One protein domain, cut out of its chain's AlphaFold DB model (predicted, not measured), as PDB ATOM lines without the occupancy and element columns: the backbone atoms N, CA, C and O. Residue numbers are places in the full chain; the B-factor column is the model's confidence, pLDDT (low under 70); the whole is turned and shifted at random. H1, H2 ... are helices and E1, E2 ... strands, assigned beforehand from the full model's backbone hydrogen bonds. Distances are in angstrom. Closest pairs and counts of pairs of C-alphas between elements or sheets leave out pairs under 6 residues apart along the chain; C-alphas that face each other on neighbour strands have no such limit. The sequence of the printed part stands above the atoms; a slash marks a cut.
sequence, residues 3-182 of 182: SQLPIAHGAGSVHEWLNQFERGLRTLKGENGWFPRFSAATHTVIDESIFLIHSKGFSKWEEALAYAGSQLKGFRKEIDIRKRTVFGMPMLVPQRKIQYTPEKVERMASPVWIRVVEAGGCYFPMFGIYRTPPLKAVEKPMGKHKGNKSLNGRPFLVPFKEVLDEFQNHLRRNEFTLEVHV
ATOM      1  N   SER A   3     132.849 162.026  80.241       65.69
ATOM      2  CA  SER A   3     133.669 162.625  79.171       65.69
ATOM      3  C   SER A   3     133.385 164.103  78.859       65.69
ATOM      4  O   SER A   3     134.119 164.703  78.080       65.69
ATOM      5  N   GLN A   4     132.326 164.692  79.425       70.88
ATOM      6  CA  GLN A   4     131.990 166.110  79.250       70.88
ATOM      7  C   GLN A   4     132.663 167.013  80.292       70.88
ATOM      8  O   GLN A   4     132.701 168.227  80.102       70.88
ATOM      9  N   LEU A   5     133.189 166.445  81.383       79.94
ATOM     10  CA  LEU A   5     133.894 167.224  82.394       79.94
ATOM     11  C   LEU A   5     135.362 167.394  81.983       79.94
ATOM     12  O   LEU A   5     136.036 166.401  81.700       79.94
ATOM     13  N   PRO A   6     135.882 168.632  81.960       79.94
ATOM     14  CA  PRO A   6     137.294 168.863  81.705       79.94
ATOM     15  C   PRO A   6     138.138 168.251  82.828       79.94
ATOM     16  O   PRO A   6     137.798 168.335  84.012       79.94
ATOM     17  N   ILE A   7     139.265 167.647  82.456       77.88
ATOM     18  CA  ILE A   7     140.221 167.103  83.417       77.88
ATOM     19  C   ILE A   7     141.093 168.257  83.904       77.88
ATOM     20  O   ILE A   7     142.090 168.569  83.276       77.88
ATOM     21  N   ALA A   8     140.719 168.861  85.034       77.06
ATOM     22  CA  ALA A   8     141.501 169.923  85.676       77.06
ATOM     23  C   ALA A   8     142.871 169.439  86.195       77.06
ATOM     24  O   ALA A   8     143.789 170.224  86.410       77.06
ATOM     25  N   HIS A   9     143.006 168.138  86.460       74.81
ATOM     26  CA  HIS A   9     144.232 167.559  86.995       74.81
ATOM     27  C   HIS A   9     145.321 167.485  85.915       74.81
ATOM     28  O   HIS A   9     145.079 166.953  84.837       74.81
ATOM     29  N   GLY A  10     146.515 168.004  86.216       74.50
ATOM     30  CA  GLY A  10     147.631 168.060  85.264       74.50
ATOM     31  C   GLY A  10     147.708 169.343  84.428       74.50
ATOM     32  O   GLY A  10     148.515 169.401  83.505       74.50
ATOM     33  N   ALA A  11     146.910 170.371  84.741       89.12
ATOM     34  CA  ALA A  11     147.024 171.685  84.107       89.12
ATOM     35  C   ALA A  11     148.447 172.267  84.250       89.12
ATOM     36  O   ALA A  11     149.059 172.212  85.324       89.12
ATOM     37  N   GLY A  12     148.963 172.877  83.180       91.38
ATOM     38  CA  GLY A  12     150.309 173.457  83.136       91.38
ATOM     39  C   GLY A  12     150.434 174.777  83.899       91.38
ATOM     40  O   GLY A  12     151.540 175.235  84.172       91.38
ATOM     41  N   SER A  13     149.310 175.396  84.273       94.19
ATOM     42  CA  SER A  13     149.271 176.618  85.080       94.19
ATOM     43  C   SER A  13     147.986 176.722  85.904       94.19
ATOM     44  O   SER A  13     146.966 176.117  85.570       94.19
ATOM     45  N   VAL A  14     148.003 177.535  86.966       94.31
ATOM     46  CA  VAL A  14     146.810 177.778  87.799       94.31
ATOM     47  C   VAL A  14     145.673 178.449  87.015       94.31
ATOM     48  O   VAL A  14     144.510 178.156  87.258       94.31
ATOM     49  N   HIS A  15     145.990 179.290  86.024       94.50
ATOM     50  CA  HIS A  15     144.996 179.926  85.151       94.50
ATOM     51  C   HIS A  15     144.308 178.914  84.232       94.50
ATOM     52  O   HIS A  15     143.094 178.966  84.039       94.50
ATOM     53  N   GLU A  16     145.072 177.965  83.689       94.12
ATOM     54  CA  GLU A  16     144.508 176.859  82.920       94.12
ATOM     55  C   GLU A  16     143.614 175.978  83.802       94.12
ATOM     56  O   GLU A  16     142.487 175.665  83.412       94.12
ATOM     57  N   TRP A  17     144.079 175.650  85.013       94.69
ATOM     58  CA  TRP A  17     143.296 174.899  85.992       94.69
ATOM     59  C   TRP A  17     141.969 175.600  86.305       94.69
ATOM     60  O   TRP A  17     140.917 174.967  86.262       94.69
ATOM     61  N   LEU A  18     142.009 176.912  86.567       93.94
ATOM     62  CA  LEU A  18     140.834 177.747  86.843       93.94
ATOM     63  C   LEU A  18     139.829 177.709  85.698       93.94
ATOM     64  O   LEU A  18     138.650 177.469  85.937       93.94
ATOM     65  N   ASN A  19     140.294 177.881  84.459       92.81
ATOM     66  CA  ASN A  19     139.434 177.832  83.279       92.81
ATOM     67  C   ASN A  19     138.759 176.457  83.138       92.81
ATOM     68  O   ASN A  19     137.551 176.356  82.922       92.81
ATOM     69  N   GLN A  20     139.516 175.372  83.308       92.69
ATOM     70  CA  GLN A  20     138.959 174.018  83.265       92.69
ATOM     71  C   GLN A  20     137.965 173.783  84.410       92.69
ATOM     72  O   GLN A  20     136.871 173.270  84.180       92.69
ATOM     73  N   PHE A  21     138.291 174.218  85.624       92.81
ATOM     74  CA  PHE A  21     137.407 174.113  86.778       92.81
ATOM     75  C   PHE A  21     136.101 174.896  86.580       92.81
ATOM     76  O   PHE A  21     135.020 174.334  86.758       92.81
ATOM     77  N   GLU A  22     136.179 176.145  86.120       91.94
ATOM     78  CA  GLU A  22     135.021 176.986  85.813       91.94
ATOM     79  C   GLU A  22     134.142 176.364  84.719       91.94
ATOM     80  O   GLU A  22     132.921 176.280  84.866       91.94
ATOM     81  N   ARG A  23     134.742 175.843  83.642       90.12
ATOM     82  CA  ARG A  23     134.004 175.108  82.599       90.12
ATOM     83  C   ARG A  23     133.306 173.866  83.153       90.12
ATOM     84  O   ARG A  23     132.171 173.581  82.768       90.12
ATOM     85  N   GLY A  24     133.958 173.142  84.062       89.75
ATOM     86  CA  GLY A  24     133.361 172.012  84.770       89.75
ATOM     87  C   GLY A  24     132.147 172.440  85.595       89.75
ATOM     88  O   GLY A  24     131.080 171.846  85.463       89.75
ATOM     89  N   LEU A  25     132.267 173.522  86.368       89.62
ATOM     90  CA  LEU A  25     131.167 174.077  87.161       89.62
ATOM     91  C   LEU A  25     129.985 174.515  86.290       89.62
ATOM     92  O   LEU A  25     128.849 174.161  86.599       89.62
ATOM     93  N   ARG A  26     130.241 175.177  85.156       86.69
ATOM     94  CA  ARG A  26     129.205 175.535  84.165       86.69
ATOM     95  C   ARG A  26     128.540 174.318  83.518       86.69
ATOM     96  O   ARG A  26     127.390 174.397  83.113       86.69
ATOM     97  N   THR A  27     129.246 173.194  83.406       87.62
ATOM     98  CA  THR A  27     128.654 171.934  82.919       87.62
ATOM     99  C   THR A  27     127.751 171.315  83.986       87.62
ATOM    100  O   THR A  27     126.676 170.794  83.689       87.62
ATOM    101  N   LEU A  28     128.169 171.394  85.250       86.44
ATOM    102  CA  LEU A  28     127.402 170.870  86.376       86.44
ATOM    103  C   LEU A  28     126.163 171.720  86.684       86.44
ATOM    104  O   LEU A  28     125.152 171.158  87.097       86.44
ATOM    105  N   LYS A  29     126.220 173.044  86.508       83.88
ATOM    106  CA  LYS A  29     125.212 173.991  87.010       83.88
ATOM    107  C   LYS A  29     124.612 174.862  85.910       83.88
ATOM    108  O   LYS A  29     125.313 175.316  85.017       83.88
ATOM    109  N   GLY A  30     123.319 175.163  86.039       70.38
ATOM    110  CA  GLY A  30     122.595 176.104  85.177       70.38
ATOM    111  C   GLY A  30     121.349 175.489  84.546       70.38
ATOM    112  O   GLY A  30     121.051 174.322  84.767       70.38
ATOM    113  N   GLU A  31     120.620 176.275  83.750       67.25
ATOM    114  CA  GLU A  31     119.389 175.828  83.068       67.25
ATOM    115  C   GLU A  31     119.641 174.666  82.093       67.25
ATOM    116  O   GLU A  31     118.802 173.784  81.956       67.25
ATOM    117  N   ASN A  32     120.833 174.640  81.484       75.12
ATOM    118  CA  ASN A  32     121.289 173.591  80.565       75.12
ATOM    119  C   ASN A  32     122.349 172.661  81.192       75.12
ATOM    120  O   ASN A  32     122.971 171.869  80.482       75.12
ATOM    121  N   GLY A  33     122.616 172.803  82.495       79.75
ATOM    122  CA  GLY A  33     123.593 171.997  83.228       79.75
ATOM    123  C   GLY A  33     122.990 170.697  83.760       79.75
ATOM    124  O   GLY A  33     121.781 170.483  83.705       79.75
ATOM    125  N   TRP A  34     123.830 169.818  84.308       84.00
ATOM    126  CA  TRP A  34     123.360 168.541  84.869       84.00
ATOM    127  C   TRP A  34     122.452 168.712  86.093       84.00
ATOM    128  O   TRP A  34     121.569 167.887  86.321       84.00
ATOM    129  N   PHE A  35     122.675 169.765  86.883       84.06
ATOM    130  CA  PHE A  35     121.913 170.058  88.088       84.06
ATOM    131  C   PHE A  35     121.242 171.432  87.993       84.06
ATOM    132  O   PHE A  35     121.920 172.429  87.706       84.06
ATOM    133  N   PRO A  36     119.935 171.518  88.305       81.50
ATOM    134  CA  PRO A  36     119.217 172.781  88.297       81.50
ATOM    135  C   PRO A  36     119.748 173.737  89.376       81.50
ATOM    136  O   PRO A  36     120.483 173.360  90.301       81.50
ATOM    137  N   ARG A  37     119.346 175.005  89.258       82.19
ATOM    138  CA  ARG A  37     119.540 175.998  90.318       82.19
ATOM    139  C   ARG A  37     118.604 175.705  91.489       82.19
ATOM    140  O   ARG A  37     117.425 175.407  91.295       82.19
ATOM    141  N   PHE A  38     119.121 175.827  92.703       79.69
ATOM    142  CA  PHE A  38     118.341 175.743  93.928       79.69
ATOM    143  C   PHE A  38     117.714 177.108  94.232       79.69
ATOM    144  O   PHE A  38     118.419 178.092  94.439       79.69
ATOM    145  N   SER A  39     116.382 177.171  94.289       75.12
ATOM    146  CA  SER A  39     115.644 178.394  94.641       75.12
ATOM    147  C   SER A  39     115.754 178.757  96.127       75.12
ATOM    148  O   SER A  39     115.697 179.931  96.488       75.12
ATOM    149  N   ALA A  40     115.946 177.759  96.994       77.81
ATOM    150  CA  ALA A  40     116.216 177.930  98.415       77.81
ATOM    151  C   ALA A  40     117.266 176.914  98.883       77.81
ATOM    152  O   ALA A  40     117.155 175.715  98.616       77.81
ATOM    153  N   ALA A  41     118.278 177.388  99.611       76.50
ATOM    154  CA  ALA A  41     119.288 176.526 100.213       76.50
ATOM    155  C   ALA A  41     118.736 175.922 101.514       76.50
ATOM    156  O   ALA A  41     118.687 176.594 102.537       76.50
ATOM    157  N   THR A  42     118.309 174.659 101.484       79.62
ATOM    158  CA  THR A  42     117.954 173.876 102.692       79.62
ATOM    159  C   THR A  42     119.145 173.105 103.266       79.62
ATOM    160  O   THR A  42     119.057 172.492 104.323       79.62
ATOM    161  N   HIS A  43     120.262 173.126 102.547       82.44
ATOM    162  CA  HIS A  43     121.538 172.506 102.868       82.44
ATOM    163  C   HIS A  43     122.645 173.308 102.170       82.44
ATOM    164  O   HIS A  43     122.368 174.281 101.468       82.44
ATOM    165  N   THR A  44     123.901 172.909 102.361       85.44
ATOM    166  CA  THR A  44     125.032 173.506 101.644       85.44
ATOM    167  C   THR A  44     124.920 173.202 100.152       85.44
ATOM    168  O   THR A  44     124.945 172.037  99.760       85.44
ATOM    169  N   VAL A  45     124.789 174.244  99.335       86.75
ATOM    170  CA  VAL A  45     124.634 174.150  97.877       86.75
ATOM    171  C   VAL A  45     125.781 174.867  97.179       86.75
ATOM    172  O   VAL A  45     126.371 175.793  97.726       86.75
ATOM    173  N   ILE A  46     126.081 174.435  95.955       87.00
ATOM    174  CA  ILE A  46     127.116 175.051  95.117       87.00
ATOM    175  C   ILE A  46     126.637 176.312  94.377       87.00
ATOM    176  O   ILE A  46     127.459 177.037  93.837       87.00
ATOM    177  N   ASP A  47     125.331 176.598  94.355       85.62
ATOM    178  CA  ASP A  47     124.827 177.873  93.817       85.62
ATOM    179  C   ASP A  47     125.271 179.046  94.689       85.62
ATOM    180  O   ASP A  47     125.273 178.924  95.917       85.62
ATOM    181  N   GLU A  48     125.599 180.175  94.058       86.62
ATOM    182  CA  GLU A  48     126.090 181.389  94.725       86.62
ATOM    183  C   GLU A  48     127.333 181.102  95.582       86.62
ATOM    184  O   GLU A  48     127.550 181.711  96.632       86.62
ATOM    185  N   SER A  49     128.126 180.113  95.165       91.06
ATOM    186  CA  SER A  49     129.367 179.738  95.836       91.06
ATOM    187  C   SER A  49     130.547 180.427  95.181       91.06
ATOM    188  O   SER A  49     130.564 180.667  93.975       91.06
ATOM    189  N   ILE A  50     131.565 180.695  95.987       95.12
ATOM    190  CA  ILE A  50     132.811 181.286  95.526       95.12
ATOM    191  C   ILE A  50     133.973 180.355  95.840       95.12
ATOM    192  O   ILE A  50     134.091 179.803  96.938       95.12
ATOM    193  N   PHE A  51     134.847 180.187  94.859       96.44
ATOM    194  CA  PHE A  51     136.103 179.473  95.002       96.44
ATOM    195  C   PHE A  51     137.227 180.490  94.933       96.44
ATOM    196  O   PHE A  51     137.368 181.182  93.931       96.44
ATOM    197  N   LEU A  52     138.004 180.587  96.005       97.75
ATOM    198  CA  LEU A  52     139.107 181.528  96.152       97.75
ATOM    199  C   LEU A  52     140.417 180.747  96.184       97.75
ATOM    200  O   LEU A  52     140.609 179.901  97.060       97.75
ATOM    201  N   ILE A  53     141.318 181.029  95.251       97.75
ATOM    202  CA  ILE A  53     142.635 180.405  95.128       97.75
ATOM    203  C   ILE A  53     143.704 181.458  95.399       97.75
ATOM    204  O   ILE A  53     143.612 182.606  94.961       97.75
ATOM    205  N   HIS A  54     144.728 181.058  96.143       97.88
ATOM    206  CA  HIS A  54     145.886 181.902  96.388       97.88
ATOM    207  C   HIS A  54     146.639 182.181  95.086       97.88
ATOM    208  O   HIS A  54     146.880 181.274  94.294       97.88
ATOM    209  N   SER A  55     147.040 183.430  94.869       95.62
ATOM    210  CA  SER A  55     147.743 183.850  93.649       95.62
ATOM    211  C   SER A  55     149.146 183.249  93.514       95.62
ATOM    212  O   SER A  55     149.647 183.066  92.404       95.62
ATOM    213  N   LYS A  56     149.773 182.891  94.640       96.38
ATOM    214  CA  LYS A  56     151.106 182.282  94.695       96.38
ATOM    215  C   LYS A  56     151.046 180.793  95.033       96.38
ATOM    216  O   LYS A  56     150.384 180.401  95.995       96.38
ATOM    217  N   GLY A  57     151.796 179.996  94.276       96.38
ATOM    218  CA  GLY A  57     151.978 178.568  94.511       96.38
ATOM    219  C   GLY A  57     153.125 178.265  95.476       96.38
ATOM    220  O   GLY A  57     154.084 179.030  95.598       96.38
ATOM    221  N   PHE A  58     153.017 177.127  96.148       97.94
ATOM    222  CA  PHE A  58     154.016 176.551  97.039       97.94
ATOM    223  C   PHE A  58     154.699 175.368  96.349       97.94
ATOM    224  O   PHE A  58     154.122 174.738  95.463       97.94
ATOM    225  N   SER A  59     155.920 175.039  96.767       97.25
ATOM    226  CA  SER A  59     156.670 173.898  96.221       97.25
ATOM    227  C   SER A  59     156.212 172.553  96.791       97.25
ATOM    228  O   SER A  59     156.450 171.515  96.178       97.25
ATOM    229  N   LYS A  60     155.542 172.562  97.951       97.75
ATOM    230  CA  LYS A  60     155.010 171.376  98.629       97.75
ATOM    231  C   LYS A  60     153.543 171.563  98.990       97.75
ATOM    232  O   LYS A  60     153.131 172.639  99.431       97.75
ATOM    233  N   TRP A  61     152.756 170.501  98.850       97.06
ATOM    234  CA  TRP A  61     151.324 170.548  99.140       97.06
ATOM    235  C   TRP A  61     151.049 170.755 100.637       97.06
ATOM    236  O   TRP A  61     150.071 171.415 100.992       97.06
ATOM    237  N   GLU A  62     151.921 170.259 101.519       98.25
ATOM    238  CA  GLU A  62     151.810 170.430 102.969       98.25
ATOM    239  C   GLU A  62     151.948 171.899 103.367       98.25
ATOM    240  O   GLU A  62     151.227 172.366 104.247       98.25
ATOM    241  N   GLU A  63     152.838 172.639 102.702       98.19
ATOM    242  CA  GLU A  63     153.038 174.071 102.937       98.19
ATOM    243  C   GLU A  63     151.808 174.868 102.496       98.19
ATOM    244  O   GLU A  63     151.315 175.704 103.256       98.19
ATOM    245  N   ALA A  64     151.250 174.547 101.323       97.94
ATOM    246  CA  ALA A  64     149.997 175.134 100.853       97.94
ATOM    247  C   ALA A  64     148.838 174.858 101.829       97.94
ATOM    248  O   ALA A  64     148.107 175.776 102.216       97.94
ATOM    249  N   LEU A  65     148.680 173.607 102.277       97.69
ATOM    250  CA  LEU A  65     147.627 173.232 103.221       97.69
ATOM    251  C   LEU A  65     147.820 173.898 104.590       97.69
ATOM    252  O   LEU A  65     146.855 174.395 105.176       97.69
ATOM    253  N   ALA A  66     149.053 173.936 105.097       97.19
ATOM    254  CA  ALA A  66     149.388 174.606 106.349       97.19
ATOM    255  C   ALA A  66     149.101 176.109 106.263       97.19
ATOM    256  O   ALA A  66     148.520 176.677 107.194       97.19
ATOM    257  N   TYR A  67     149.430 176.737 105.131       97.94
ATOM    258  CA  TYR A  67     149.108 178.133 104.869       97.94
ATOM    259  C   TYR A  67     147.594 178.368 104.884       97.94
ATOM    260  O   TYR A  67     147.134 179.221 105.644       97.94
ATOM    261  N   ALA A  68     146.796 177.563 104.173       96.69
ATOM    262  CA  ALA A  68     145.334 177.649 104.240       96.69
ATOM    263  C   ALA A  68     144.802 177.471 105.677       96.69
ATOM    264  O   ALA A  68     144.002 178.271 106.166       96.69
ATOM    265  N   GLY A  69     145.296 176.468 106.406       94.31
ATOM    266  CA  GLY A  69     144.936 176.253 107.810       94.31
ATOM    267  C   GLY A  69     145.270 177.456 108.702       94.31
ATOM    268  O   GLY A  69     144.510 177.783 109.621       94.31
ATOM    269  N   SER A  70     146.370 178.156 108.411       95.62
ATOM    270  CA  SER A  70     146.763 179.370 109.126       95.62
ATOM    271  C   SER A  70     145.782 180.526 108.910       95.62
ATOM    272  O   SER A  70     145.496 181.226 109.880       95.62
ATOM    273  N   GLN A  71     145.177 180.654 107.722       96.06
ATOM    274  CA  GLN A  71     144.156 181.674 107.433       96.06
ATOM    275  C   GLN A  71     142.883 181.442 108.252       96.06
ATOM    276  O   GLN A  71     142.383 182.348 108.916       96.06
ATOM    277  N   LEU A  72     142.404 180.194 108.336       91.19
ATOM    278  CA  LEU A  72     141.280 179.862 109.223       91.19
ATOM    279  C   LEU A  72     141.602 180.146 110.693       91.19
ATOM    280  O   LEU A  72     140.758 180.642 111.443       91.19
ATOM    281  N   LYS A  73     142.820 179.811 111.133       89.00
ATOM    282  CA  LYS A  73     143.271 180.076 112.506       89.00
ATOM    283  C   LYS A  73     143.390 181.578 112.779       89.00
ATOM    284  O   LYS A  73     143.033 181.999 113.880       89.00
ATOM    285  N   GLY A  74     143.883 182.349 111.812       90.75
ATOM    286  CA  GLY A  74     144.008 183.805 111.849       90.75
ATOM    287  C   GLY A  74     142.644 184.468 111.959       90.75
ATOM    288  O   GLY A  74     142.354 185.079 112.985       90.75
ATOM    289  N   PHE A  75     141.756 184.207 110.999       91.69
ATOM    290  CA  PHE A  75     140.403 184.763 110.985       91.69
ATOM    291  C   PHE A  75     139.620 184.460 112.265       91.69
ATOM    292  O   PHE A  75     138.961 185.332 112.830       91.69
ATOM    293  N   ARG A  76     139.746 183.240 112.808       85.56
ATOM    294  CA  ARG A  76     139.115 182.896 114.090       85.56
ATOM    295  C   ARG A  76     139.534 183.850 115.209       85.56
ATOM    296  O   ARG A  76     138.703 184.154 116.058       85.56
ATOM    297  N   LYS A  77     140.778 184.324 115.246       85.62
ATOM    298  CA  LYS A  77     141.237 185.274 116.275       85.62
ATOM    299  C   LYS A  77     140.655 186.682 116.101       85.62
ATOM    300  O   LYS A  77     140.584 187.391 117.097       85.62
ATOM    301  N   GLU A  78     140.237 187.050 114.893       86.25
ATOM    302  CA  GLU A  78     139.730 188.387 114.546       86.25
ATOM    303  C   GLU A  78     138.226 188.554 114.826       86.25
ATOM    304  O   GLU A  78     137.773 189.658 115.113       86.25
ATOM    305  N   ILE A  79     137.447 187.468 114.770       86.06
ATOM    306  CA  ILE A  79     135.980 187.524 114.901       86.06
ATOM    307  C   ILE A  79     135.456 187.242 116.315       86.06
ATOM    308  O   ILE A  79     136.094 186.554 117.119       86.06
ATOM    309  N   ASP A  80     134.221 187.695 116.578       82.81
ATOM    310  CA  ASP A  80     133.456 187.337 117.781       82.81
ATOM    311  C   ASP A  80     133.391 185.810 117.934       82.81
ATOM    312  O   ASP A  80     133.113 185.057 116.996       82.81
ATOM    313  N   ILE A  81     133.629 185.349 119.158       78.62
ATOM    314  CA  ILE A  81     133.664 183.932 119.502       78.62
ATOM    315  C   ILE A  81     132.373 183.198 119.087       78.62
ATOM    316  O   ILE A  81     132.438 182.078 118.592       78.62
ATOM    317  N   ARG A  82     131.198 183.826 119.161       77.00
ATOM    318  CA  ARG A  82     129.914 183.220 118.759       77.00
ATOM    319  C   ARG A  82     129.849 182.913 117.259       77.00
ATOM    320  O   ARG A  82     129.276 181.893 116.871       77.00
ATOM    321  N   LYS A  83     130.494 183.742 116.427       81.12
ATOM    322  CA  LYS A  83     130.521 183.616 114.957       81.12
ATOM    323  C   LYS A  83     131.352 182.424 114.470       81.12
ATOM    324  O   LYS A  83     131.134 181.928 113.372       81.12
ATOM    325  N   ARG A  84     132.271 181.894 115.284       80.06
ATOM    326  CA  ARG A  84     133.131 180.761 114.883       80.06
ATOM    327  C   ARG A  84     132.369 179.445 114.664       80.06
ATOM    328  O   ARG A  84     132.905 178.540 114.026       80.06
ATOM    329  N   THR A  85     131.133 179.344 115.157       78.31
ATOM    330  CA  THR A  85     130.232 178.200 114.920       78.31
ATOM    331  C   THR A  85     129.894 178.000 113.437       78.31
ATOM    332  O   THR A  85     129.616 176.870 113.041       78.31
ATOM    333  N   VAL A  86     130.020 179.046 112.606       80.94
ATOM    334  CA  VAL A  86     129.868 178.982 111.136       80.94
ATOM    335  C   VAL A  86     130.782 177.935 110.503       80.94
ATOM    336  O   VAL A  86     130.410 177.288 109.531       80.94
ATOM    337  N   PHE A  87     131.958 177.701 111.085       79.00
ATOM    338  CA  PHE A  87     132.947 176.754 110.567       79.00
ATOM    339  C   PHE A  87     132.745 175.318 111.081       79.00
ATOM    340  O   PHE A  87     133.696 174.538 111.109       79.00
ATOM    341  N   GLY A  88     131.542 174.979 111.559       68.69
ATOM    342  CA  GLY A  88     131.143 173.610 111.910       68.69
ATOM    343  C   GLY A  88     131.774 173.026 113.178       68.69
ATOM    344  O   GLY A  88     131.539 171.862 113.493       68.69
ATOM    345  N   MET A  89     132.558 173.800 113.933       65.12
ATOM    346  CA  MET A  89     133.211 173.309 115.148       65.12
ATOM    347  C   MET A  89     132.494 173.812 116.407       65.12
ATOM    348  O   MET A  89     132.394 175.029 116.601       65.12
ATOM    349  N   PRO A  90     132.035 172.911 117.301       61.47
ATOM    350  CA  PRO A  90     131.605 173.290 118.639       61.47
ATOM    351  C   PRO A  90     132.722 174.033 119.359       61.47
ATOM    352  O   PRO A  90     133.899 173.683 119.233       61.47
ATOM    353  N   MET A  91     132.356 175.042 120.141       69.81
ATOM    354  CA  MET A  91     133.348 175.884 120.789       69.81
ATOM    355  C   MET A  91     133.169 175.985 122.287       69.81
ATOM    356  O   MET A  91     132.075 176.255 122.779       69.81
ATOM    357  N   LEU A  92     134.289 175.839 122.987       66.00
ATOM    358  CA  LEU A  92     134.397 176.000 124.426       66.00
ATOM    359  C   LEU A  92     134.967 177.382 124.742       66.00
ATOM    360  O   LEU A  92     135.971 177.790 124.154       66.00
ATOM    361  N   VAL A  93     134.348 178.076 125.696       70.25
ATOM    362  CA  VAL A  93     134.882 179.296 126.315       70.25
ATOM    363  C   VAL A  93     135.231 178.966 127.765       70.25
ATOM    364  O   VAL A  93     134.371 179.103 128.644       70.25
ATOM    365  N   PRO A  94     136.465 178.493 128.040       61.06
ATOM    366  CA  PRO A  94     136.839 177.982 129.357       61.06
ATOM    367  C   PRO A  94     136.632 179.009 130.472       61.06
ATOM    368  O   PRO A  94     136.105 178.667 131.526       61.06
ATOM    369  N   GLN A  95     136.949 180.282 130.204       71.25
ATOM    370  CA  GLN A  95     136.841 181.378 131.173       71.25
ATOM    371  C   GLN A  95     135.402 181.616 131.639       71.25
ATOM    372  O   GLN A  95     135.186 182.065 132.760       71.25
ATOM    373  N   ARG A  96     134.412 181.322 130.786       66.44
ATOM    374  CA  ARG A  96     132.993 181.546 131.091       66.44
ATOM    375  C   ARG A  96     132.230 180.258 131.392       66.44
ATOM    376  O   ARG A  96     131.049 180.338 131.703       66.44
ATOM    377  N   LYS A  97     132.877 179.085 131.301       79.06
ATOM    378  CA  LYS A  97     132.224 177.764 131.366       79.06
ATOM    379  C   LYS A  97     131.006 177.689 130.434       79.06
ATOM    380  O   LYS A  97     129.951 177.218 130.834       79.06
ATOM    381  N   ILE A  98     131.138 178.171 129.200       78.00
ATOM    382  CA  ILE A  98     130.057 178.171 128.201       78.00
ATOM    383  C   ILE A  98     130.507 177.392 126.967       78.00
ATOM    384  O   ILE A  98     131.658 177.511 126.536       78.00
ATOM    385  N   GLN A  99     129.591 176.615 126.395       79.88
ATOM    386  CA  GLN A  99     129.742 175.934 125.117       79.88
ATOM    387  C   GLN A  99     128.715 176.461 124.110       79.88
ATOM    388  O   GLN A  99     127.521 176.501 124.399       79.88
ATOM    389  N   TYR A 100     129.179 176.800 122.908       77.00
ATOM    390  CA  TYR A 100     128.323 177.118 121.764       77.00
ATOM    391  C   TYR A 100     128.312 175.933 120.799       77.00
ATOM    392  O   TYR A 100     129.372 175.446 120.395       77.00
ATOM    393  N   THR A 101     127.124 175.457 120.437       75.44
ATOM    394  CA  THR A 101     126.949 174.316 119.526       75.44
ATOM    395  C   THR A 101     125.751 174.538 118.609       75.44
ATOM    396  O   THR A 101     124.772 175.137 119.058       75.44
ATOM    397  N   PRO A 102     125.773 174.024 117.368       73.50
ATOM    398  CA  PRO A 102     124.558 173.877 116.572       73.50
ATOM    399  C   PRO A 102     123.470 173.126 117.355       73.50
ATOM    400  O   PRO A 102     123.776 172.247 118.177       73.50
ATOM    401  N   GLU A 103     122.209 173.492 117.134       73.69
ATOM    402  CA  GLU A 103     121.059 172.798 117.719       73.69
ATOM    403  C   GLU A 103     120.972 171.341 117.209       73.69
ATOM    404  O   GLU A 103     121.388 171.024 116.099       73.69
ATOM    405  N   LYS A 104     120.481 170.427 118.061       61.16
ATOM    406  CA  LYS A 104     120.734 168.965 118.069       61.16
ATOM    407  C   LYS A 104     120.372 168.152 116.802       61.16
ATOM    408  O   LYS A 104     120.555 166.938 116.848       61.16
ATOM    409  N   VAL A 105     119.876 168.747 115.714       52.78
ATOM    410  CA  VAL A 105     119.267 167.997 114.594       52.78
ATOM    411  C   VAL A 105     119.771 168.403 113.200       52.78
ATOM    412  O   VAL A 105     119.622 167.628 112.263       52.78
ATOM    413  N   GLU A 106     120.469 169.527 113.039       56.66
ATOM    414  CA  GLU A 106     120.947 169.966 111.716       56.66
ATOM    415  C   GLU A 106     122.468 169.794 111.598       56.66
ATOM    416  O   GLU A 106     123.250 170.736 111.725       56.66
ATOM    417  N   ARG A 107     122.921 168.553 111.364       58.88
ATOM    418  CA  ARG A 107     124.299 168.310 110.902       58.88
ATOM    419  C   ARG A 107     124.407 168.749 109.445       58.88
ATOM    420  O   ARG A 107     124.261 167.933 108.540       58.88
ATOM    421  N   MET A 108     124.653 170.033 109.220       70.06
ATOM    422  CA  MET A 108     124.964 170.531 107.884       70.06
ATOM    423  C   MET A 108     126.451 170.398 107.576       70.06
ATOM    424  O   MET A 108     127.302 170.524 108.460       70.06
ATOM    425  N   ALA A 109     126.764 170.155 106.305       73.62
ATOM    426  CA  ALA A 109     128.134 170.222 105.820       73.62
ATOM    427  C   ALA A 109     128.707 171.629 106.044       73.62
ATOM    428  O   ALA A 109     127.992 172.621 105.893       73.62
ATOM    429  N   SER A 110     130.001 171.716 106.372       81.25
ATOM    430  CA  SER A 110     130.682 173.005 106.539       81.25
ATOM    431  C   SER A 110     130.488 173.873 105.287       81.25
ATOM    432  O   SER A 110     130.715 173.371 104.182       81.25
ATOM    433  N   PRO A 111     130.123 175.160 105.431       88.69
ATOM    434  CA  PRO A 111     130.077 176.088 104.304       88.69
ATOM    435  C   PRO A 111     131.466 176.422 103.759       88.69
ATOM    436  O   PRO A 111     131.569 176.995 102.687       88.69
ATOM    437  N   VAL A 112     132.540 176.083 104.477       91.81
ATOM    438  CA  VAL A 112     133.916 176.356 104.053       91.81
ATOM    439  C   VAL A 112     134.680 175.053 103.897       91.81
ATOM    440  O   VAL A 112     134.748 174.253 104.835       91.81
ATOM    441  N   TRP A 113     135.248 174.854 102.711       92.00
ATOM    442  CA  TRP A 113     136.081 173.711 102.353       92.00
ATOM    443  C   TRP A 113     137.472 174.189 101.975       92.00
ATOM    444  O   TRP A 113     137.621 175.233 101.347       92.00
ATOM    445  N   ILE A 114     138.481 173.397 102.322       94.31
ATOM    446  CA  ILE A 114     139.875 173.648 101.956       94.31
ATOM    447  C   ILE A 114     140.305 172.573 100.971       94.31
ATOM    448  O   ILE A 114     140.034 171.390 101.188       94.31
ATOM    449  N   ARG A 115     141.012 172.975  99.920       94.62
ATOM    450  CA  ARG A 115     141.675 172.067  98.987       94.62
ATOM    451  C   ARG A 115     143.054 172.612  98.636       94.62
ATOM    452  O   ARG A 115     143.275 173.816  98.683       94.62
ATOM    453  N   VAL A 116     143.960 171.726  98.243       96.56
ATOM    454  CA  VAL A 116     145.188 172.101  97.539       96.56
ATOM    455  C   VAL A 116     145.017 171.750  96.065       96.56
ATOM    456  O   VAL A 116     144.581 170.646  95.730       96.56
ATOM    457  N   VAL A 117     145.314 172.711  95.200       95.25
ATOM    458  CA  VAL A 117     145.285 172.589  93.743       95.25
ATOM    459  C   VAL A 117     146.712 172.429  93.246       95.25
ATOM    460  O   VAL A 117     147.562 173.255  93.553       95.25
ATOM    461  N   GLU A 118     146.977 171.383  92.475       95.50
ATOM    462  CA  GLU A 118     148.257 171.206  91.793       95.50
ATOM    463  C   GLU A 118     148.144 171.715  90.353       95.50
ATOM    464  O   GLU A 118     147.246 171.295  89.616       95.50
ATOM    465  N   ALA A 119     149.043 172.618  89.963       95.00
ATOM    466  CA  ALA A 119     149.143 173.119  88.597       95.00
ATOM    467  C   ALA A 119     150.572 173.589  88.295       95.00
ATOM    468  O   ALA A 119     151.188 174.279  89.110       95.00
ATOM    469  N   GLY A 120     151.109 173.218  87.129       92.88
ATOM    470  CA  GLY A 120     152.460 173.612  86.710       92.88
ATOM    471  C   GLY A 120     153.571 173.204  87.688       92.88
ATOM    472  O   GLY A 120     154.537 173.943  87.860       92.88
ATOM    473  N   GLY A 121     153.409 172.076  88.392       93.94
ATOM    474  CA  GLY A 121     154.359 171.607  89.412       93.94
ATOM    475  C   GLY A 121     154.363 172.418  90.717       93.94
ATOM    476  O   GLY A 121     155.266 172.257  91.533       93.94
ATOM    477  N   CYS A 122     153.379 173.299  90.917       96.81
ATOM    478  CA  CYS A 122     153.186 174.083  92.134       96.81
ATOM    479  C   CYS A 122     151.845 173.747  92.801       96.81
ATOM    480  O   CYS A 122     150.904 173.286  92.153       96.81
ATOM    481  N   TYR A 123     151.747 174.042  94.095       97.88
ATOM    482  CA  TYR A 123     150.588 173.749  94.932       97.88
ATOM    483  C   TYR A 123     149.934 175.032  95.440       97.88
ATOM    484  O   TYR A 123     150.566 175.831  96.124       97.88
ATOM    485  N   PHE A 124     148.657 175.226  95.146       97.81
ATOM    486  CA  PHE A 124     147.913 176.440  95.454       97.81
ATOM    487  C   PHE A 124     146.808 176.122  96.464       97.81
ATOM    488  O   PHE A 124     145.957 175.270  96.192       97.81
ATOM    489  N   PRO A 125     146.784 176.768  97.640       98.00
ATOM    490  CA  PRO A 125     145.658 176.621  98.541       98.00
ATOM    491  C   PRO A 125     144.402 177.252  97.940       98.00
ATOM    492  O   PRO A 125     144.441 178.343  97.371       98.00
ATOM    493  N   MET A 126     143.283 176.560  98.110       97.50
ATOM    494  CA  MET A 126     141.964 176.969  97.652       97.50
ATOM    495  C   MET A 126     140.950 176.838  98.786       97.50
ATOM    496  O   MET A 126     140.910 175.825  99.488       97.50
ATOM    497  N   PHE A 127     140.077 177.833  98.896       97.25
ATOM    498  CA  PHE A 127     138.862 177.774  99.691       97.25
ATOM    499  C   PHE A 127     137.636 177.692  98.787       97.25
ATOM    500  O   PHE A 127     137.464 178.528  97.907       97.25
ATOM    501  N   GLY A 128     136.774 176.707  99.026       96.00
ATOM    502  CA  GLY A 128     135.398 176.712  98.529       96.00
ATOM    503  C   GLY A 128     134.486 177.259  99.617       96.00
ATOM    504  O   GLY A 128     134.455 176.703 100.718       96.00
ATOM    505  N   ILE A 129     133.784 178.350  99.333       94.94
ATOM    506  CA  ILE A 129     132.837 178.992 100.245       94.94
ATOM    507  C   ILE A 129     131.451 178.862  99.631       94.94
ATOM    508  O   ILE A 129     131.146 179.467  98.607       94.94
ATOM    509  N   TYR A 130     130.637 178.034 100.266       91.50
ATOM    510  CA  TYR A 130     129.346 177.606  99.769       91.50
ATOM    511  C   TYR A 130     128.208 178.362 100.432       91.50
ATOM    512  O   TYR A 130     128.245 178.659 101.634       91.50
ATOM    513  N   ARG A 131     127.138 178.577  99.668       87.69
ATOM    514  CA  ARG A 131     125.875 179.043 100.228       87.69
ATOM    515  C   ARG A 131     125.304 177.969 101.148       87.69
ATOM    516  O   ARG A 131     125.199 176.797 100.793       87.69
ATOM    517  N   THR A 132     124.900 178.383 102.340       84.50
ATOM    518  CA  THR A 132     124.285 177.499 103.331       84.50
ATOM    519  C   THR A 132     123.211 178.272 104.100       84.50
ATOM    520  O   THR A 132     123.368 179.489 104.281       84.50
ATOM    521  N   PRO A 133     122.108 177.635 104.532       81.06
ATOM    522  CA  PRO A 133     121.101 178.328 105.326       81.06
ATOM    523  C   PRO A 133     121.646 178.742 106.701       81.06
ATOM    524  O   PRO A 133     122.564 178.115 107.235       81.06
ATOM    525  N   PRO A 134     121.082 179.796 107.314       77.81
ATOM    526  CA  PRO A 134     121.435 180.168 108.675       77.81
ATOM    527  C   PRO A 134     121.063 179.042 109.646       77.81
ATOM    528  O   PRO A 134     119.954 178.515 109.595       77.81
ATOM    529  N   LEU A 135     121.968 178.722 110.570       75.94
ATOM    530  CA  LEU A 135     121.702 177.754 111.632       75.94
ATOM    531  C   LEU A 135     121.338 178.429 112.948       75.94
ATOM    532  O   LEU A 135     121.873 179.483 113.317       75.94
ATOM    533  N   LYS A 136     120.485 177.740 113.707       77.38
ATOM    534  CA  LYS A 136     120.294 178.008 115.131       77.38
ATOM    535  C   LYS A 136     121.440 177.385 115.916       77.38
ATOM    536  O   LYS A 136     121.691 176.178 115.855       77.38
ATOM    537  N   ALA A 137     122.128 178.218 116.681       78.31
ATOM    538  CA  ALA A 137     123.109 177.779 117.654       78.31
ATOM    539  C   ALA A 137     122.551 177.962 119.065       78.31
ATOM    540  O   ALA A 137     121.720 178.832 119.320       78.31
ATOM    541  N   VAL A 138     123.011 177.126 119.987       78.56
ATOM    542  CA  VAL A 138     122.588 177.135 121.382       78.56
ATOM    543  C   VAL A 138     123.798 177.402 122.263       78.56
ATOM    544  O   VAL A 138     124.821 176.718 122.169       78.56
ATOM    545  N   GLU A 139     123.659 178.382 123.147       80.56
ATOM    546  CA  GLU A 139     124.601 178.661 124.225       80.56
ATOM    547  C   GLU A 139     124.250 177.820 125.460       80.56
ATOM    548  O   GLU A 139     123.155 177.951 126.011       80.56
ATOM    549  N   LYS A 140     125.163 176.950 125.909       79.31
ATOM    550  CA  LYS A 140     124.957 176.061 127.064       79.31
ATOM    551  C   LYS A 140     126.007 176.296 128.153       79.31
ATOM    552  O   LYS A 140     127.200 176.226 127.856       79.31
ATOM    553  N   PRO A 141     125.600 176.499 129.419       74.81
ATOM    554  CA  PRO A 141     126.521 176.465 130.551       74.81
ATOM    555  C   PRO A 141     127.141 175.070 130.717       74.81
ATOM    556  O   PRO A 141     126.475 174.056 130.509       74.81
ATOM    557  N   MET A 142     128.405 175.009 131.126       70.75
ATOM    558  CA  MET A 142     129.115 173.769 131.423       70.75
ATOM    559  C   MET A 142     129.064 173.439 132.919       70.75
ATOM    560  O   MET A 142     129.481 174.241 133.754       70.75
ATOM    561  N   GLY A 143     128.633 172.215 133.246       62.25
ATOM    562  CA  GLY A 143     128.651 171.647 134.600       62.25
ATOM    563  C   GLY A 143     127.423 170.781 134.912       62.25
ATOM    564  O   GLY A 143     126.359 170.967 134.325       62.25
ATOM    565  N   LYS A 144     127.553 169.822 135.843       50.38
ATOM    566  CA  LYS A 144     126.408 169.072 136.395       50.38
ATOM    567  C   LYS A 144     125.708 169.941 137.445       50.38
ATOM    568  O   LYS A 144     126.188 170.025 138.572       50.38
ATOM    569  N   HIS A 145     124.571 170.548 137.117       50.81
ATOM    570  CA  HIS A 145     123.673 171.057 138.154       50.81
ATOM    571  C   HIS A 145     122.830 169.897 138.696       50.81
ATOM    572  O   HIS A 145     122.039 169.294 137.972       50.81
ATOM    573  N   LYS A 146     123.030 169.553 139.976       40.56
ATOM    574  CA  LYS A 146     122.100 168.703 140.729       40.56
ATOM    575  C   LYS A 146     120.788 169.476 140.877       40.56
ATOM    576  O   LYS A 146     120.757 170.479 141.579       40.56
ATOM    577  N   GLY A 147     119.735 169.009 140.218       43.44
ATOM    578  CA  GLY A 147     118.388 169.558 140.347       43.44
ATOM    579  C   GLY A 147     117.739 169.786 138.990       43.44
ATOM    580  O   GLY A 147     118.210 170.592 138.194       43.44
ATOM    581  N   ASN A 148     116.654 169.058 138.738       43.88
ATOM    582  CA  ASN A 148     115.776 169.181 137.578       43.88
ATOM    583  C   ASN A 148     115.358 170.637 137.305       43.88
ATOM    584  O   ASN A 148     114.347 171.092 137.829       43.88
ATOM    585  N   LYS A 149     116.080 171.334 136.427       43.62
ATOM    586  CA  LYS A 149     115.519 172.263 135.437       43.62
ATOM    587  C   LYS A 149     116.394 172.158 134.199       43.62
ATOM    588  O   LYS A 149     117.601 172.367 134.279       43.62
ATOM    589  N   SER A 150     115.788 171.782 133.076       46.12
ATOM    590  CA  SER A 150     116.419 171.845 131.760       46.12
ATOM    591  C   SER A 150     117.180 173.166 131.635       46.12
ATOM    592  O   SER A 150     116.575 174.235 131.731       46.12
ATOM    593  N   LEU A 151     118.503 173.103 131.462       51.59
ATOM    594  CA  LEU A 151     119.284 174.244 130.993       51.59
ATOM    595  C   LEU A 151     118.852 174.478 129.543       51.59
ATOM    596  O   LEU A 151     119.502 173.999 128.612       51.59
ATOM    597  N   ASN A 152     117.714 175.150 129.355       57.62
ATOM    598  CA  ASN A 152     117.293 175.654 128.057       57.62
ATOM    599  C   ASN A 152     118.358 176.667 127.648       57.62
ATOM    600  O   ASN A 152     118.359 177.810 128.105       57.62
ATOM    601  N   GLY A 153     119.347 176.198 126.889       65.25
ATOM    602  CA  GLY A 153     120.390 177.060 126.370       65.25
ATOM    603  C   GLY A 153     119.763 178.178 125.548       65.25
ATOM    604  O   GLY A 153     118.695 177.991 124.962       65.25
ATOM    605  N   ARG A 154     120.389 179.353 125.538       73.19
ATOM    606  CA  ARG A 154     119.843 180.496 124.801       73.19
ATOM    607  C   ARG A 154     120.085 180.262 123.310       73.19
ATOM    608  O   ARG A 154     121.253 180.156 122.920       73.19
ATOM    609  N   PRO A 155     119.029 180.119 122.488       77.31
ATOM    610  CA  PRO A 155     119.207 180.022 121.056       77.31
ATOM    611  C   PRO A 155     119.615 181.391 120.514       77.31
ATOM    612  O   PRO A 155     119.148 182.430 120.980       77.31
ATOM    613  N   PHE A 156     120.468 181.390 119.507       77.88
ATOM    614  CA  PHE A 156     120.782 182.570 118.721       77.88
ATOM    615  C   PHE A 156     120.928 182.172 117.259       77.88
ATOM    616  O   PHE A 156     121.328 181.050 116.931       77.88
ATOM    617  N   LEU A 157     120.573 183.102 116.379       80.00
ATOM    618  CA  LEU A 157     120.817 182.955 114.954       80.00
ATOM    619  C   LEU A 157     122.252 183.360 114.662       80.00
ATOM    620  O   LEU A 157     122.732 184.397 115.122       80.00
ATOM    621  N   VAL A 158     122.931 182.522 113.895       75.31
ATOM    622  CA  VAL A 158     124.267 182.824 113.407       75.31
ATOM    623  C   VAL A 158     124.116 183.462 112.024       75.31
ATOM    624  O   VAL A 158     123.511 182.841 111.145       75.31
ATOM    625  N   PRO A 159     124.644 184.674 111.786       79.44
ATOM    626  CA  PRO A 159     124.546 185.319 110.484       79.44
ATOM    627  C   PRO A 159     125.591 184.728 109.525       79.44
ATOM    628  O   PRO A 159     126.618 185.339 109.248       79.44
ATOM    629  N   PHE A 160     125.356 183.501 109.045       84.06
ATOM    630  CA  PHE A 160     126.307 182.755 108.208       84.06
ATOM    631  C   PHE A 160     126.808 183.589 107.028       84.06
ATOM    632  O   PHE A 160     128.013 183.700 106.847       84.06
ATOM    633  N   LYS A 161     125.900 184.235 106.286       85.19
ATOM    634  CA  LYS A 161     126.258 185.071 105.133       85.19
ATOM    635  C   LYS A 161     127.273 186.160 105.498       85.19
ATOM    636  O   LYS A 161     128.319 186.233 104.875       85.19
ATOM    637  N   GLU A 162     127.006 186.942 106.542       88.88
ATOM    638  CA  GLU A 162     127.898 188.029 106.970       88.88
ATOM    639  C   GLU A 162     129.278 187.506 107.380       88.88
ATOM    640  O   GLU A 162     130.299 188.063 106.992       88.88
ATOM    641  N   VAL A 163     129.328 186.401 108.130       89.88
ATOM    642  CA  VAL A 163     130.598 185.802 108.571       89.88
ATOM    643  C   VAL A 163     131.384 185.220 107.393       89.88
ATOM    644  O   VAL A 163     132.613 185.301 107.376       89.88
ATOM    645  N   LEU A 164     130.700 184.631 106.410       91.56
ATOM    646  CA  LEU A 164     131.330 184.127 105.190       91.56
ATOM    647  C   LEU A 164     131.828 185.277 104.307       91.56
ATOM    648  O   LEU A 164     132.930 185.172 103.777       91.56
ATOM    649  N   ASP A 165     131.088 186.382 104.205       92.94
ATOM    650  CA  ASP A 165     131.511 187.600 103.499       92.94
ATOM    651  C   ASP A 165     132.746 188.230 104.189       92.94
ATOM    652  O   ASP A 165     133.734 188.573 103.533       92.94
ATOM    653  N   GLU A 166     132.755 188.297 105.527       94.12
ATOM    654  CA  GLU A 166     133.925 188.706 106.324       94.12
ATOM    655  C   GLU A 166     135.139 187.790 106.064       94.12
ATOM    656  O   GLU A 166     136.264 188.278 105.909       94.12
ATOM    657  N   PHE A 167     134.922 186.473 105.977       95.06
ATOM    658  CA  PHE A 167     135.990 185.506 105.722       95.06
ATOM    659  C   PHE A 167     136.546 185.610 104.297       95.06
ATOM    660  O   PHE A 167     137.762 185.603 104.122       95.06
ATOM    661  N   GLN A 168     135.688 185.782 103.286       95.69
ATOM    662  CA  GLN A 168     136.129 186.052 101.913       95.69
ATOM    663  C   GLN A 168     137.037 187.285 101.859       95.69
ATOM    664  O   GLN A 168     138.099 187.250 101.244       95.69
ATOM    665  N   ASN A 169     136.666 188.364 102.553       95.94
ATOM    666  CA  ASN A 169     137.481 189.577 102.609       95.94
ATOM    667  C   ASN A 169     138.817 189.347 103.323       95.94
ATOM    668  O   ASN A 169     139.845 189.855 102.876       95.94
ATOM    669  N   HIS A 170     138.831 188.555 104.399       96.25
ATOM    670  CA  HIS A 170     140.075 188.127 105.035       96.25
ATOM    671  C   HIS A 170     140.974 187.367 104.047       96.25
ATOM    672  O   HIS A 170     142.159 187.678 103.955       96.25
ATOM    673  N   LEU A 171     140.426 186.437 103.261       97.44
ATOM    674  CA  LEU A 171     141.187 185.695 102.252       97.44
ATOM    675  C   LEU A 171     141.721 186.600 101.133       97.44
ATOM    676  O   LEU A 171     142.903 186.514 100.804       97.44
ATOM    677  N   ARG A 172     140.909 187.523 100.602       97.38
ATOM    678  CA  ARG A 172     141.348 188.479  99.567       97.38
ATOM    679  C   ARG A 172     142.510 189.357 100.039       97.38
ATOM    680  O   ARG A 172     143.446 189.590  99.281       97.38
ATOM    681  N   ARG A 173     142.493 189.800 101.305       96.75
ATOM    682  CA  ARG A 173     143.615 190.544 101.918       96.75
ATOM    683  C   ARG A 173     144.893 189.712 102.051       96.75
ATOM    684  O   ARG A 173     145.970 190.289 102.120       96.75
ATOM    685  N   ASN A 174     144.769 188.388 102.083       96.94
ATOM    686  CA  ASN A 174     145.875 187.433 102.144       96.94
ATOM    687  C   ASN A 174     146.095 186.756 100.779       96.94
ATOM    688  O   ASN A 174     146.338 185.557 100.709       96.94
ATOM    689  N   GLU A 175     145.964 187.526  99.695       97.62
ATOM    690  CA  GLU A 175     146.357 187.145  98.331       97.62
ATOM    691  C   GLU A 175     145.584 185.970  97.694       97.62
ATOM    692  O   GLU A 175     146.002 185.440  96.659       97.62
ATOM    693  N   PHE A 176     144.415 185.600  98.234       97.88
ATOM    694  CA  PHE A 176     143.439 184.753  97.535       97.88
ATOM    695  C   PHE A 176     142.609 185.589  96.560       97.88
ATOM    696  O   PHE A 176     141.472 185.965  96.849       97.88
ATOM    697  N   THR A 177     143.215 185.932  95.428       96.31
ATOM    698  CA  THR A 177     142.647 186.848  94.426       96.31
ATOM    699  C   THR A 177     142.216 186.160  93.136       96.31
ATOM    700  O   THR A 177     141.538 186.775  92.320       96.31
ATOM    701  N   LEU A 178     142.591 184.893  92.939       95.38
ATOM    702  CA  LEU A 178     142.120 184.102  91.811       95.38
ATOM    703  C   LEU A 178     140.769 183.491  92.184       95.38
ATOM    704  O   LEU A 178     140.702 182.675  93.103       95.38
ATOM    705  N   GLU A 179     139.698 183.892  91.505       95.19
ATOM    706  CA  GLU A 179     138.342 183.564  91.941       95.19
ATOM    707  C   GLU A 179     137.441 183.013  90.833       95.19
ATOM    708  O   GLU A 179     137.513 183.427  89.678       95.19
ATOM    709  N   VAL A 180     136.581 182.064  91.213       92.44
ATOM    710  CA  VAL A 180     135.497 181.527  90.380       92.44
ATOM    711  C   VAL A 180     134.192 181.671  91.145       92.44
ATOM    712  O   VAL A 180     134.096 181.245  92.298       92.44
ATOM    713  N   HIS A 181     133.192 182.247  90.486       90.88
ATOM    714  CA  HIS A 181     131.847 182.443  91.020       90.88
ATOM    715  C   HIS A 181     130.879 181.493  90.314       90.88
ATOM    716  O   HIS A 181     130.986 181.297  89.100       90.88
ATOM    717  N   VAL A 182     129.958 180.898  91.073       83.62
ATOM    718  CA  VAL A 182     128.942 179.955  90.570       83.62
ATOM    719  C   VAL A 182     127.543 180.511  90.744       83.62
ATOM    720  O   VAL A 182     127.219 180.921  91.879       83.62
TER     721      VAL A 182
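AT A GLANCE: This is residues 3 to 182 of the 182 residues of an uncharacterized protein of Planifilum fimeticola (UniProt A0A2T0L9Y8). Two lobes lie end to end: in the larger, a strongly twisted sheet of E4, E5, E1 and E8 has H1 over one face and H2 and H4 over the other; in the smaller, a sheet of E2, E3, E6 and E7 has H3 over one face. Residues 144 to 150, between E6 and E7, stick out from the smaller lobe. The 180 printed residues include four named helices and eight named strands, in the order H1 E1 H2 H3 E2 E3 E4 E5 E6 E7 H4 E8; the class is mixed, helices and strands. Both sheets, E4 E5 E1 E8 and E2 E3 E6 E7, are antiparallel. The whole is only just loose, close to compact, with a radius of gyration of the C-alphas of 19.2 A, and elongated, spanning 65 by 38 by 24 A.

HOW THE PARTS SIT: In the first sheet E4, residues 112 to 119, forms a hairpin with E5, residues 122 to 131, with N 115 and O 126 2.9 A apart. E1, residues 45 to 53, is E5's other neighbour, with N 52 and O 127 at 2.9 A. E8, residues 178 to 181, is an edge strand beside E1, with N 53 and O 178 at 2.8 A. H1, residues 14 to 28, is on this sheet at a height of 8.4 A, along E1 at 2 degrees on the local plane; its closest C-alphas to E4 are Val 14 and Ala 119, 5.3 A. On the opposite face are H2, residues 61 to 78, height 10.0 A, and H4, residues 160 to 173, height 9.9 A. The closest C-alphas of H2 and E5 are Ala 64 and Pro 125, 5.1 A. H2 and H4 only just touch, with 3 pairs of C-alphas within 8 A, the closest Phe 75 and His 170 at 6.8 A, through residues 71 to 75 and 167 to 171 alone. In the second sheet E2, residues 91 to 93, and E3, residues 98 to 102, form a hairpin, with N 91 and O 100 at 3.0 A. E6, residues 136 to 141, is E3's other neighbour, with N 99 and O 140 at 2.8 A, and forms a hairpin with E7, residues 154 to 157, with N 137 and O 156 at 3.0 A. H3, residues 81 to 87, is on this sheet at a height of 8.0 A. H3 touches H4, about perpendicular at 85 degrees, through residues 160 to 164 of H4 alone; the closest C-alphas are Val 86 and Phe 160, 6.0 A. Every O i to N i+4 pair is within hydrogen-bond range in H1 and H4, 13 of 14 in H2, and 0 of 3 in H3, where 3 of 4 O i to N i+3 pairs are.

IN THESE COORDINATES: H1, 20.6 A long, begins at C-alpha 14 at (146.810, 177.778, 87.799). E1 bends by 88 degrees at residue 48. H2 measures 26.3 A, E4 21.9 A, E5 28.9 A and H4 20.0 A. E8 ends at C-alpha 181 at (131.847, 182.443, 91.020).

THE WHOLE: The C-alphas farthest apart are those of Gly 12 and Gly 147, 65.6 A. The printed part has no cut. The links H1 to E1 and E6 to E7 are long. Mean pLDDT of the printed part is 83.5; 24 residues are under 70, among them 143 to 153.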